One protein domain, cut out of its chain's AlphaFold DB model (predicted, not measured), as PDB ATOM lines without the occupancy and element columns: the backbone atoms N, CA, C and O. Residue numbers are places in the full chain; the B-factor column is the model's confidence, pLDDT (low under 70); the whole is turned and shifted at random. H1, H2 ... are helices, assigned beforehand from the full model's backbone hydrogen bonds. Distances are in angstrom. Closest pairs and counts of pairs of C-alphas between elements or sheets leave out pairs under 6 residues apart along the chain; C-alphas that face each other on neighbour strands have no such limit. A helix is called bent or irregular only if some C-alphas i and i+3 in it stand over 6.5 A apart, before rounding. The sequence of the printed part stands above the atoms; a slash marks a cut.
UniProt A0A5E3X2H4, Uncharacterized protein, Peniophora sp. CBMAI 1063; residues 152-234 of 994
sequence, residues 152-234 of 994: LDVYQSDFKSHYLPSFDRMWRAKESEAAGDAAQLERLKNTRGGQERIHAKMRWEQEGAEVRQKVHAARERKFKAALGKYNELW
ATOM      1  N   LEU A 152     156.765 113.169 187.424       97.38
ATOM      2  CA  LEU A 152     157.528 112.139 186.721       97.38
ATOM      3  C   LEU A 152     158.815 111.747 187.460       97.38
ATOM      4  O   LEU A 152     159.111 110.564 187.569       97.38
ATOM      5  N   ASP A 153     159.560 112.711 188.005       97.38
ATOM      6  CA  ASP A 153     160.815 112.419 188.708       97.38
ATOM      7  C   ASP A 153     160.536 111.653 190.022       97.38
ATOM      8  O   ASP A 153     161.277 110.738 190.388       97.38
ATOM      9  N   VAL A 154     159.431 111.973 190.714       97.75
ATOM     10  CA  VAL A 154     158.980 111.242 191.914       97.75
ATOM     11  C   VAL A 154     158.547 109.821 191.550       97.75
ATOM     12  O   VAL A 154     159.019 108.877 192.188       97.75
ATOM     13  N   TYR A 155     157.748 109.662 190.491       97.75
ATOM     14  CA  TYR A 155     157.320 108.364 189.958       97.75
ATOM     15  C   TYR A 155     158.521 107.482 189.575       97.75
ATOM     16  O   TYR A 155     158.606 106.332 190.003       97.75
ATOM     17  N   GLN A 156     159.522 108.044 188.891       97.50
ATOM     18  CA  GLN A 156     160.767 107.341 188.561       97.50
ATOM     19  C   GLN A 156     161.598 106.945 189.787       97.50
ATOM     20  O   GLN A 156     162.325 105.957 189.741       97.50
ATOM     21  N   SER A 157     161.549 107.719 190.873       97.19
ATOM     22  CA  SER A 157     162.344 107.432 192.073       97.19
ATOM     23  C   SER A 157     161.693 106.403 193.002       97.19
ATOM     24  O   SER A 157     162.366 105.451 193.396       97.19
ATOM     25  N   ASP A 158     160.403 106.570 193.311       97.38
ATOM     26  CA  ASP A 158     159.723 105.830 194.384       97.38
ATOM     27  C   ASP A 158     158.806 104.715 193.851       97.38
ATOM     28  O   ASP A 158     158.516 103.768 194.576       97.38
ATOM     29  N   PHE A 159     158.380 104.787 192.583       97.19
ATOM     30  CA  PHE A 159     157.394 103.876 191.979       97.19
ATOM     31  C   PHE A 159     157.989 103.052 190.827       97.19
ATOM     32  O   PHE A 159     157.300 102.664 189.885       97.19
ATOM     33  N   LYS A 160     159.288 102.732 190.907       97.31
ATOM     34  CA  LYS A 160     159.998 101.935 189.888       97.31
ATOM     35  C   LYS A 160     159.340 100.593 189.592       97.31
ATOM     36  O   LYS A 160     159.372 100.144 188.452       97.31
ATOM     37  N   SER A 161     158.728  99.968 190.595       97.31
ATOM     38  CA  SER A 161     158.020  98.692 190.457       97.31
ATOM     39  C   SER A 161     156.922  98.718 189.390       97.31
ATOM     40  O   SER A 161     156.664  97.684 188.781       97.31
ATOM     41  N   HIS A 162     156.322  99.880 189.125       96.81
ATOM     42  CA  HIS A 162     155.219 100.012 188.177       96.81
ATOM     43  C   HIS A 162     155.672  99.972 186.709       96.81
ATOM     44  O   HIS A 162     155.017  99.346 185.878       96.81
ATOM     45  N   TYR A 163     156.808 100.594 186.369       97.50
ATOM     46  CA  TYR A 163     157.249 100.703 184.970       97.50
ATOM     47  C   TYR A 163     158.496  99.872 184.642       97.50
ATOM     48  O   TYR A 163     158.624  99.404 183.503       97.50
ATOM     49  N   LEU A 164     159.406  99.663 185.601       97.69
ATOM     50  CA  LEU A 164     160.720  99.061 185.351       97.69
ATOM     51  C   LEU A 164     160.632  97.628 184.800       97.69
ATOM     52  O   LEU A 164     161.335  97.351 183.832       97.69
ATOM     53  N   PRO A 165     159.735  96.738 185.279       98.19
ATOM     54  CA  PRO A 165     159.603  95.399 184.700       98.19
ATOM     55  C   PRO A 165     159.192  95.421 183.223       98.19
ATOM     56  O   PRO A 165     159.703  94.641 182.420       98.19
ATOM     57  N   SER A 166     158.281  96.326 182.844       97.44
ATOM     58  CA  SER A 166     157.880  96.489 181.441       97.44
ATOM     59  C   SER A 166     158.983  97.120 180.590       97.44
ATOM     60  O   SER A 166     159.210  96.674 179.465       97.44
ATOM     61  N   PHE A 167     159.724  98.080 181.151       98.12
ATOM     62  CA  PHE A 167     160.882  98.674 180.495       98.12
ATOM     63  C   PHE A 167     161.984  97.639 180.255       98.12
ATOM     64  O   PHE A 167     162.464  97.532 179.134       98.12
ATOM     65  N   ASP A 168     162.346  96.832 181.255       97.88
ATOM     66  CA  ASP A 168     163.394  95.814 181.125       97.88
ATOM     67  C   ASP A 168     163.019  94.723 180.114       97.88
ATOM     68  O   ASP A 168     163.893  94.223 179.409       97.88
ATOM     69  N   ARG A 169     161.731  94.371 179.985       97.94
ATOM     70  CA  ARG A 169     161.265  93.466 178.917       97.94
ATOM     71  C   ARG A 169     161.461  94.083 177.532       97.94
ATOM     72  O   ARG A 169     162.055  93.440 176.671       97.94
ATOM     73  N   MET A 170     161.013  95.324 177.336       97.88
ATOM     74  CA  MET A 170     161.201  96.058 176.077       97.88
ATOM     75  C   MET A 170     162.689  96.256 175.755       97.88
ATOM     76  O   MET A 170     163.112  96.098 174.613       97.88
ATOM     77  N   TRP A 171     163.496  96.545 176.772       97.88
ATOM     78  CA  TRP A 171     164.923  96.781 176.624       97.88
ATOM     79  C   TRP A 171     165.686  95.505 176.266       97.88
ATOM     80  O   TRP A 171     166.501  95.525 175.350       97.88
ATOM     81  N   ARG A 172     165.376  94.376 176.918       97.81
ATOM     82  CA  ARG A 172     165.949  93.067 176.568       97.81
ATOM     83  C   ARG A 172     165.602  92.643 175.145       97.81
ATOM     84  O   ARG A 172     166.456  92.065 174.487       97.81
ATOM     85  N   ALA A 173     164.394  92.948 174.664       97.62
ATOM     86  CA  ALA A 173     164.029  92.699 173.269       97.62
ATOM     87  C   ALA A 173     164.943  93.488 172.312       97.62
ATOM     88  O   ALA A 173     165.572  92.890 171.441       97.62
ATOM     89  N   LYS A 174     165.147  94.790 172.562       97.50
ATOM     90  CA  LYS A 174     166.086  95.619 171.782       97.50
ATOM     91  C   LYS A 174     167.536  95.135 171.863       97.50
ATOM     92  O   LYS A 174     168.244  95.143 170.862       97.50
ATOM     93  N   GLU A 175     167.991  94.709 173.043       97.38
ATOM     94  CA  GLU A 175     169.329  94.124 173.209       97.38
ATOM     95  C   GLU A 175     169.466  92.798 172.448       97.38
ATOM     96  O   GLU A 175     170.526  92.538 171.883       97.38
ATOM     97  N   SER A 176     168.407  91.983 172.388       97.00
ATOM     98  CA  SER A 176     168.402  90.731 171.624       97.00
ATOM     99  C   SER A 176     168.377  90.953 170.109       97.00
ATOM    100  O   SER A 176     169.066  90.237 169.388       97.00
ATOM    101  N   GLU A 177     167.670  91.978 169.625       97.00
ATOM    102  CA  GLU A 177     167.671  92.381 168.209       97.00
ATOM    103  C   GLU A 177     169.046  92.910 167.776       97.00
ATOM    104  O   GLU A 177     169.503  92.636 166.669       97.00
ATOM    105  N   ALA A 178     169.740  93.616 168.673       96.25
ATOM    106  CA  ALA A 178     171.083  94.141 168.439       96.25
ATOM    107  C   ALA A 178     172.210  93.133 168.736       96.25
ATOM    108  O   ALA A 178     173.383  93.491 168.640       96.25
ATOM    109  N   ALA A 179     171.900  91.878 169.095       90.50
ATOM    110  CA  ALA A 179     172.890  90.899 169.560       90.50
ATOM    111  C   ALA A 179     173.975  90.531 168.519       90.50
ATOM    112  O   ALA A 179     174.951  89.871 168.870       90.50
ATOM    113  N   GLY A 180     173.842  90.982 167.268       94.38
ATOM    114  CA  GLY A 180     174.847  90.841 166.208       94.38
ATOM    115  C   GLY A 180     175.688  92.091 165.910       94.38
ATOM    116  O   GLY A 180     176.665  91.976 165.172       94.38
ATOM    117  N   ASP A 181     175.356  93.262 166.466       96.62
ATOM    118  CA  ASP A 181     176.042  94.532 166.184       96.62
ATOM    119  C   ASP A 181     176.572  95.180 167.477       96.62
ATOM    120  O   ASP A 181     175.847  95.783 168.277       96.62
ATOM    121  N   ALA A 182     177.889  95.073 167.673       95.31
ATOM    122  CA  ALA A 182     178.577  95.614 168.841       95.31
ATOM    123  C   ALA A 182     178.460  97.146 168.955       95.31
ATOM    124  O   ALA A 182     178.340  97.667 170.068       95.31
ATOM    125  N   ALA A 183     178.450  97.865 167.827       96.31
ATOM    126  CA  ALA A 183     178.316  99.319 167.822       96.31
ATOM    127  C   ALA A 183     176.892  99.733 168.213       96.31
ATOM    128  O   ALA A 183     176.695 100.684 168.978       96.31
ATOM    129  N   GLN A 184     175.888  98.985 167.751       95.94
ATOM    130  CA  GLN A 184     174.497  99.204 168.136       95.94
ATOM    131  C   GLN A 184     174.263  98.913 169.626       95.94
ATOM    132  O   GLN A 184     173.602  99.706 170.300       95.94
ATOM    133  N   LEU A 185     174.858  97.851 170.181       95.94
ATOM    134  CA  LEU A 185     174.792  97.553 171.620       95.94
ATOM    135  C   LEU A 185     175.421  98.655 172.483       95.94
ATOM    136  O   LEU A 185     174.892  98.984 173.549       95.94
ATOM    137  N   GLU A 186     176.530  99.250 172.046       95.69
ATOM    138  CA  GLU A 186     177.147 100.373 172.758       95.69
ATOM    139  C   GLU A 186     176.265 101.633 172.706       95.69
ATOM    140  O   GLU A 186     176.032 102.280 173.735       95.69
ATOM    141  N   ARG A 187     175.678 101.937 171.539       96.19
ATOM    142  CA  ARG A 187     174.693 103.025 171.391       96.19
ATOM    143  C   ARG A 187     173.461 102.805 172.272       96.19
ATOM    144  O   ARG A 187     172.993 103.750 172.914       96.19
ATOM    145  N   LEU A 188     172.957 101.574 172.362       96.56
ATOM    146  CA  LEU A 188     171.846 101.226 173.251       96.56
ATOM    147  C   LEU A 188     172.225 101.469 174.717       96.56
ATOM    148  O   LEU A 188     171.508 102.176 175.425       96.56
ATOM    149  N   LYS A 189     173.390 100.997 175.178       95.25
ATOM    150  CA  LYS A 189     173.849 101.233 176.561       95.25
ATOM    151  C   LYS A 189     173.907 102.720 176.920       95.25
ATOM    152  O   LYS A 189     173.468 103.096 178.006       95.25
ATOM    153  N   ASN A 190     174.371 103.562 175.997       96.38
ATOM    154  CA  ASN A 190     174.453 105.011 176.203       96.38
ATOM    155  C   ASN A 190     173.077 105.704 176.196       96.38
ATOM    156  O   ASN A 190     172.911 106.745 176.832       96.38
ATOM    157  N   THR A 191     172.074 105.125 175.529       97.19
ATOM    158  CA  THR A 191     170.719 105.701 175.406       97.19
ATOM    159  C   THR A 191     169.701 105.130 176.397       97.19
ATOM    160  O   THR A 191     168.608 105.691 176.529       97.19
ATOM    161  N   ARG A 192     170.055 104.078 177.153       97.00
ATOM    162  CA  ARG A 192     169.155 103.391 178.099       97.00
ATOM    163  C   ARG A 192     168.453 104.342 179.065       97.00
ATOM    164  O   ARG A 192     167.239 104.266 179.200       97.00
ATOM    165  N   GLY A 193     169.183 105.267 179.693       96.25
ATOM    166  CA  GLY A 193     168.601 106.198 180.673       96.25
ATOM    167  C   GLY A 193     167.584 107.178 180.071       96.25
ATOM    168  O   GLY A 193     166.577 107.495 180.702       96.25
ATOM    169  N   GLY A 194     167.805 107.625 178.828       96.69
ATOM    170  CA  GLY A 194     166.849 108.474 178.108       96.69
ATOM    171  C   GLY A 194     165.581 107.707 177.727       96.69
ATOM    172  O   GLY A 194     164.472 108.187 177.953       96.69
ATOM    173  N   GLN A 195     165.749 106.479 177.228       97.50
ATOM    174  CA  GLN A 195     164.645 105.586 176.867       97.50
ATOM    175  C   GLN A 195     163.830 105.150 178.093       97.50
ATOM    176  O   GLN A 195     162.604 105.098 178.020       97.50
ATOM    177  N   GLU A 196     164.481 104.923 179.237       97.50
ATOM    178  CA  GLU A 196     163.803 104.654 180.511       97.50
ATOM    179  C   GLU A 196     162.894 105.820 180.905       97.50
ATOM    180  O   GLU A 196     161.746 105.609 181.292       97.50
ATOM    181  N   ARG A 197     163.369 107.063 180.757       97.50
ATOM    182  CA  ARG A 197     162.573 108.253 181.084       97.50
ATOM    183  C   ARG A 197     161.374 108.442 180.168       97.50
ATOM    184  O   ARG A 197     160.295 108.775 180.655       97.50
ATOM    185  N   ILE A 198     161.546 108.208 178.870       97.50
ATOM    186  CA  ILE A 198     160.444 108.258 177.900       97.50
ATOM    187  C   ILE A 198     159.412 107.172 178.229       97.50
ATOM    188  O   ILE A 198     158.217 107.458 178.296       97.50
ATOM    189  N   HIS A 199     159.865 105.950 178.520       97.81
ATOM    190  CA  HIS A 199     158.982 104.846 178.887       97.81
ATOM    191  C   HIS A 199     158.245 105.103 180.212       97.81
ATOM    192  O   HIS A 199     157.046 104.853 180.311       97.81
ATOM    193  N   ALA A 200     158.930 105.642 181.224       97.88
ATOM    194  CA  ALA A 200     158.311 106.034 182.488       97.88
ATOM    195  C   ALA A 200     157.260 107.136 182.290       97.88
ATOM    196  O   ALA A 200     156.217 107.091 182.936       97.88
ATOM    197  N   LYS A 201     157.492 108.089 181.375       97.88
ATOM    198  CA  LYS A 201     156.510 109.125 181.021       97.88
ATOM    199  C   LYS A 201     155.255 108.517 180.391       97.88
ATOM    200  O   LYS A 201     154.159 108.817 180.850       97.88
ATOM    201  N   MET A 202     155.420 107.628 179.409       97.62
ATOM    202  CA  MET A 202     154.284 106.935 178.783       97.62
ATOM    203  C   MET A 202     153.504 106.093 179.796       97.62
ATOM    204  O   MET A 202     152.278 106.094 179.786       97.62
ATOM    205  N   ARG A 203     154.202 105.403 180.712       97.56
ATOM    206  CA  ARG A 203     153.534 104.654 181.782       97.56
ATOM    207  C   ARG A 203     152.798 105.556 182.758       97.56
ATOM    208  O   ARG A 203     151.647 105.276 183.050       97.56
ATOM    209  N   TRP A 204     153.400 106.663 183.178       97.19
ATOM    210  CA  TRP A 204     152.754 107.653 184.038       97.19
ATOM    211  C   TRP A 204     151.438 108.198 183.446       97.19
ATOM    212  O   TRP A 204     150.446 108.347 184.162       97.19
ATOM    213  N   GLU A 205     151.391 108.427 182.131       96.69
ATOM    214  CA  GLU A 205     150.177 108.845 181.406       96.69
ATOM    215  C   GLU A 205     149.089 107.754 181.345       96.69
ATOM    216  O   GLU A 205     147.919 108.075 181.154       96.69
ATOM    217  N   GLN A 206     149.445 106.490 181.586       97.31
ATOM    218  CA  GLN A 206     148.527 105.344 181.646       97.31
ATOM    219  C   GLN A 206     148.175 104.913 183.079       97.31
ATOM    220  O   GLN A 206     147.266 104.109 183.262       97.31
ATOM    221  N   GLU A 207     148.887 105.413 184.094       97.19
ATOM    222  CA  GLU A 207     148.622 105.067 185.494       97.19
ATOM    223  C   GLU A 207     147.236 105.536 185.947       97.19
ATOM    224  O   GLU A 207     146.805 106.648 185.625       97.19
ATOM    225  N   GLY A 208     146.580 104.706 186.762       97.19
ATOM    226  CA  GLY A 208     145.281 105.013 187.357       97.19
ATOM    227  C   GLY A 208     145.328 106.175 188.357       97.19
ATOM    228  O   GLY A 208     146.386 106.529 188.892       97.19
ATOM    229  N   ALA A 209     144.157 106.757 188.645       96.88
ATOM    230  CA  ALA A 209     144.015 107.911 189.538       96.88
ATOM    231  C   ALA A 209     144.626 107.669 190.932       96.88
ATOM    232  O   ALA A 209     145.293 108.553 191.467       96.88
ATOM    233  N   GLU A 210     144.501 106.455 191.477       97.19
ATOM    234  CA  GLU A 210     145.067 106.089 192.782       97.19
ATOM    235  C   GLU A 210     146.597 106.197 192.830       97.19
ATOM    236  O   GLU A 210     147.171 106.751 193.772       97.19
ATOM    237  N   VAL A 211     147.288 105.672 191.811       96.81
ATOM    238  CA  VAL A 211     148.756 105.726 191.736       96.81
ATOM    239  C   VAL A 211     149.200 107.168 191.545       96.81
ATOM    240  O   VAL A 211     150.153 107.614 192.193       96.81
ATOM    241  N   ARG A 212     148.469 107.936 190.728       97.44
ATOM    242  CA  ARG A 212     148.736 109.366 190.568       97.44
ATOM    243  C   ARG A 212     148.602 110.111 191.889       97.44
ATOM    244  O   ARG A 212     149.511 110.860 192.245       97.44
ATOM    245  N   GLN A 213     147.543 109.858 192.653       97.56
ATOM    246  CA  GLN A 213     147.336 110.462 193.970       97.56
ATOM    247  C   GLN A 213     148.462 110.094 194.950       97.56
ATOM    248  O   GLN A 213     148.992 110.976 195.629       97.56
ATOM    249  N   LYS A 214     148.914 108.830 194.967       97.56
ATOM    250  CA  LYS A 214     150.074 108.393 195.771       97.56
ATOM    251  C   LYS A 214     151.363 109.124 195.377       97.56
ATOM    252  O   LYS A 214     152.120 109.544 196.256       97.56
ATOM    253  N   VAL A 215     151.604 109.334 194.081       98.00
ATOM    254  CA  VAL A 215     152.750 110.118 193.587       98.00
ATOM    255  C   VAL A 215     152.632 111.591 193.980       98.00
ATOM    256  O   VAL A 215     153.625 112.177 194.409       98.00
ATOM    257  N   HIS A 216     151.441 112.189 193.896       97.00
ATOM    258  CA  HIS A 216     151.195 113.562 194.352       97.00
ATOM    259  C   HIS A 216     151.442 113.719 195.862       97.00
ATOM    260  O   HIS A 216     152.167 114.629 196.267       97.00
ATOM    261  N   ALA A 217     150.970 112.783 196.687       97.31
ATOM    262  CA  ALA A 217     151.240 112.784 198.126       97.31
ATOM    263  C   ALA A 217     152.744 112.635 198.442       97.31
ATOM    264  O   ALA A 217     153.290 113.341 199.295       97.31
ATOM    265  N   ALA A 218     153.456 111.758 197.722       96.81
ATOM    266  CA  ALA A 218     154.906 111.607 197.860       96.81
ATOM    267  C   ALA A 218     155.668 112.875 197.425       96.81
ATOM    268  O   ALA A 218     156.627 113.290 198.086       96.81
ATOM    269  N   ARG A 219     155.211 113.523 196.346       97.62
ATOM    270  CA  ARG A 219     155.728 114.801 195.836       97.62
ATOM    271  C   ARG A 219     155.599 115.908 196.881       97.62
ATOM    272  O   ARG A 219     156.585 116.596 197.146       97.62
ATOM    273  N   GLU A 220     154.432 116.043 197.502       96.50
ATOM    274  CA  GLU A 220     154.196 117.013 198.576       96.50
ATOM    275  C   GLU A 220     155.037 116.726 199.815       96.50
ATOM    276  O   GLU A 220     155.634 117.644 200.375       96.50
ATOM    277  N   ARG A 221     155.148 115.458 200.228       96.94
ATOM    278  CA  ARG A 221     155.992 115.068 201.367       96.94
ATOM    279  C   ARG A 221     157.457 115.445 201.127       96.94
ATOM    280  O   ARG A 221     158.085 116.033 202.007       96.94
ATOM    281  N   LYS A 222     157.995 115.157 199.935       96.50
ATOM    282  CA  LYS A 222     159.366 115.542 199.546       96.50
ATOM    283  C   LYS A 222     159.537 117.060 199.492       96.50
ATOM    284  O   LYS A 222     160.552 117.566 199.964       96.50
ATOM    285  N   PHE A 223     158.547 117.779 198.961       95.94
ATOM    286  CA  PHE A 223     158.551 119.240 198.925       95.94
ATOM    287  C   PHE A 223     158.537 119.851 200.332       95.94
ATOM    288  O   PHE A 223     159.416 120.648 200.635       95.94
ATOM    289  N   LYS A 224     157.628 119.420 201.219       91.19
ATOM    290  CA  LYS A 224     157.566 119.871 202.620       91.19
ATOM    291  C   LYS A 224     158.871 119.595 203.367       91.19
ATOM    292  O   LYS A 224     159.359 120.468 204.072       91.19
ATOM    293  N   ALA A 225     159.477 118.422 203.170       91.12
ATOM    294  CA  ALA A 225     160.768 118.096 203.776       91.12
ATOM    295  C   ALA A 225     161.916 118.976 203.243       91.12
ATOM    296  O   ALA A 225     162.763 119.418 204.017       91.12
ATOM    297  N   ALA A 226     161.953 119.246 201.934       90.12
ATOM    298  CA  ALA A 226     162.946 120.142 201.338       90.12
ATOM    299  C   ALA A 226     162.750 121.597 201.793       90.12
ATOM    300  O   ALA A 226     163.728 122.275 202.091       90.12
ATOM    301  N   LEU A 227     161.498 122.050 201.889       85.94
ATOM    302  CA  LEU A 227     161.140 123.379 202.373       85.94
ATOM    303  C   LEU A 227     161.470 123.541 203.861       85.94
ATOM    304  O   LEU A 227     162.008 124.571 204.239       85.94
ATOM    305  N   GLY A 228     161.235 122.515 204.685       80.12
ATOM    306  CA  GLY A 228     161.657 122.492 206.089       80.12
ATOM    307  C   GLY A 228     163.166 122.685 206.228       80.12
ATOM    308  O   GLY A 228     163.600 123.621 206.891       80.12
ATOM    309  N   LYS A 229     163.963 121.897 205.490       82.75
ATOM    310  CA  LYS A 229     165.428 122.051 205.452       82.75
ATOM    311  C   LYS A 229     165.873 123.417 204.944       82.75
ATOM    312  O   LYS A 229     166.854 123.950 205.435       82.75
ATOM    313  N   TYR A 230     165.189 123.968 203.942       78.88
ATOM    314  CA  TYR A 230     165.481 125.307 203.435       78.88
ATOM    315  C   TYR A 230     165.190 126.375 204.495       78.88
ATOM    316  O   TYR A 230     166.023 127.243 204.729       78.88
ATOM    317  N   ASN A 231     164.056 126.273 205.187       75.25
ATOM    318  CA  ASN A 231     163.681 127.185 206.264       75.25
ATOM    319  C   ASN A 231     164.646 127.097 207.457       75.25
ATOM    320  O   ASN A 231     164.928 128.121 208.063       75.25
ATOM    321  N   GLU A 232     165.213 125.921 207.748       71.31
ATOM    322  CA  GLU A 232     166.272 125.740 208.760       71.31
ATOM    323  C   GLU A 232     167.584 126.472 208.411       71.31
ATOM    324  O   GLU A 232     168.385 126.764 209.300       71.31
ATOM    325  N   LEU A 233     167.828 126.789 207.130       69.50
ATOM    326  CA  LEU A 233     168.989 127.598 206.730       69.50
ATOM    327  C   LEU A 233     168.835 129.061 207.160       69.50
ATOM    328  O   LEU A 233     169.840 129.758 207.328       69.50
ATOM    329  N   TRP A 234     167.595 129.517 207.343       64.75
ATOM    330  CA  TRP A 234     167.253 130.871 207.745       64.75
ATOM    331  C   TRP A 234     167.081 130.951 209.267       64.75
ATOM    332  O   TRP A 234     166.196 130.330 209.844       64.75
TER     333      TRP A 234
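Overview. This is residues 152 to 234 of the 994 residues of an uncharacterized protein of Peniophora sp. CBMAI 1063 (UniProt A0A5E3X2H4). Helix H2 runs out and the bent H3 folds back to cross it near its beginning, forming a long loop; at the end of H3 the long helix H4 sets off at an angle, making a V with H3b. Short H1 sits in that V, across H3b and H4, while residues 223 to 234 stick out. The printed part has 83 residues with four named helices, H1, H2, H3 and H4 in order, no named strand, and its class is all helix. It is flat and loose: the radius of gyration of the C-alphas is 17.2 A and the spans are 57 by 32 by 15 A.

Arrangement. Start with H1, residues 152 to 158; it meets H2, residues 160 to 177, only through their tight link, Phe 159. H2 is irregular: C-alphas 162 and 165 are 7.3 A apart. H3, residues 182 to 206, was assigned as one helix by its hydrogen bonds but is bent, with C-alphas 190 and 193 7.5 A apart; its arms H3a, residues 182 to 190, and H3b, residues 193 to 206, stand at a steep tilt of 59 degrees. H2 and H3a are close but not clearly touching, closest at the C-alphas of Glu 175 and Leu 185, 6.6 A, at a shallow tilt of 16 degrees, opposite ways. With residues 163 to 167 alone H2 touches H3b, closest at the C-alphas of Tyr 163 and Ala 200, 6.0 A, at a steep tilt of 53 degrees, opposite ways. H1 touches H3b, about perpendicular at 83 degrees, closest at the C-alphas of Leu 152 and Lys 201, 6.5 A. H4, residues 209 to 233, touches H1 with residues 215 to 219 alone, about perpendicular at 86 degrees; the closest C-alphas, of Tyr 155 and Val 215, are 6.1 A apart. The helix packing is mostly crossed, with none of these three touching pairs at a shallow tilt. H4 is apart from H2 and H3a. Every O i to N i+4 pair is within hydrogen-bond range in H1, H3a, H3b and H4, against 12 of 14 in H2.

Along the chain. Find C-alpha 152 at (157.528, 112.139, 186.721), where H1 begins, 10.2 A long. H2 covers 24.9 A, H3a 12.6 A and H3b 20.1 A. H4 covers 36.2 A, from C-alpha 209 at (144.015, 107.911, 189.538) to C-alpha 233 at (168.989, 127.598, 206.730).

Size, cuts and confidence. Look at Gly 180 and Trp 234 for the two C-alphas farthest apart, 58.2 A. The printed part has no cut, and its three links between helices are tight. The mean pLDDT of the printed part is 94.8, with residues 233 to 234 under 70.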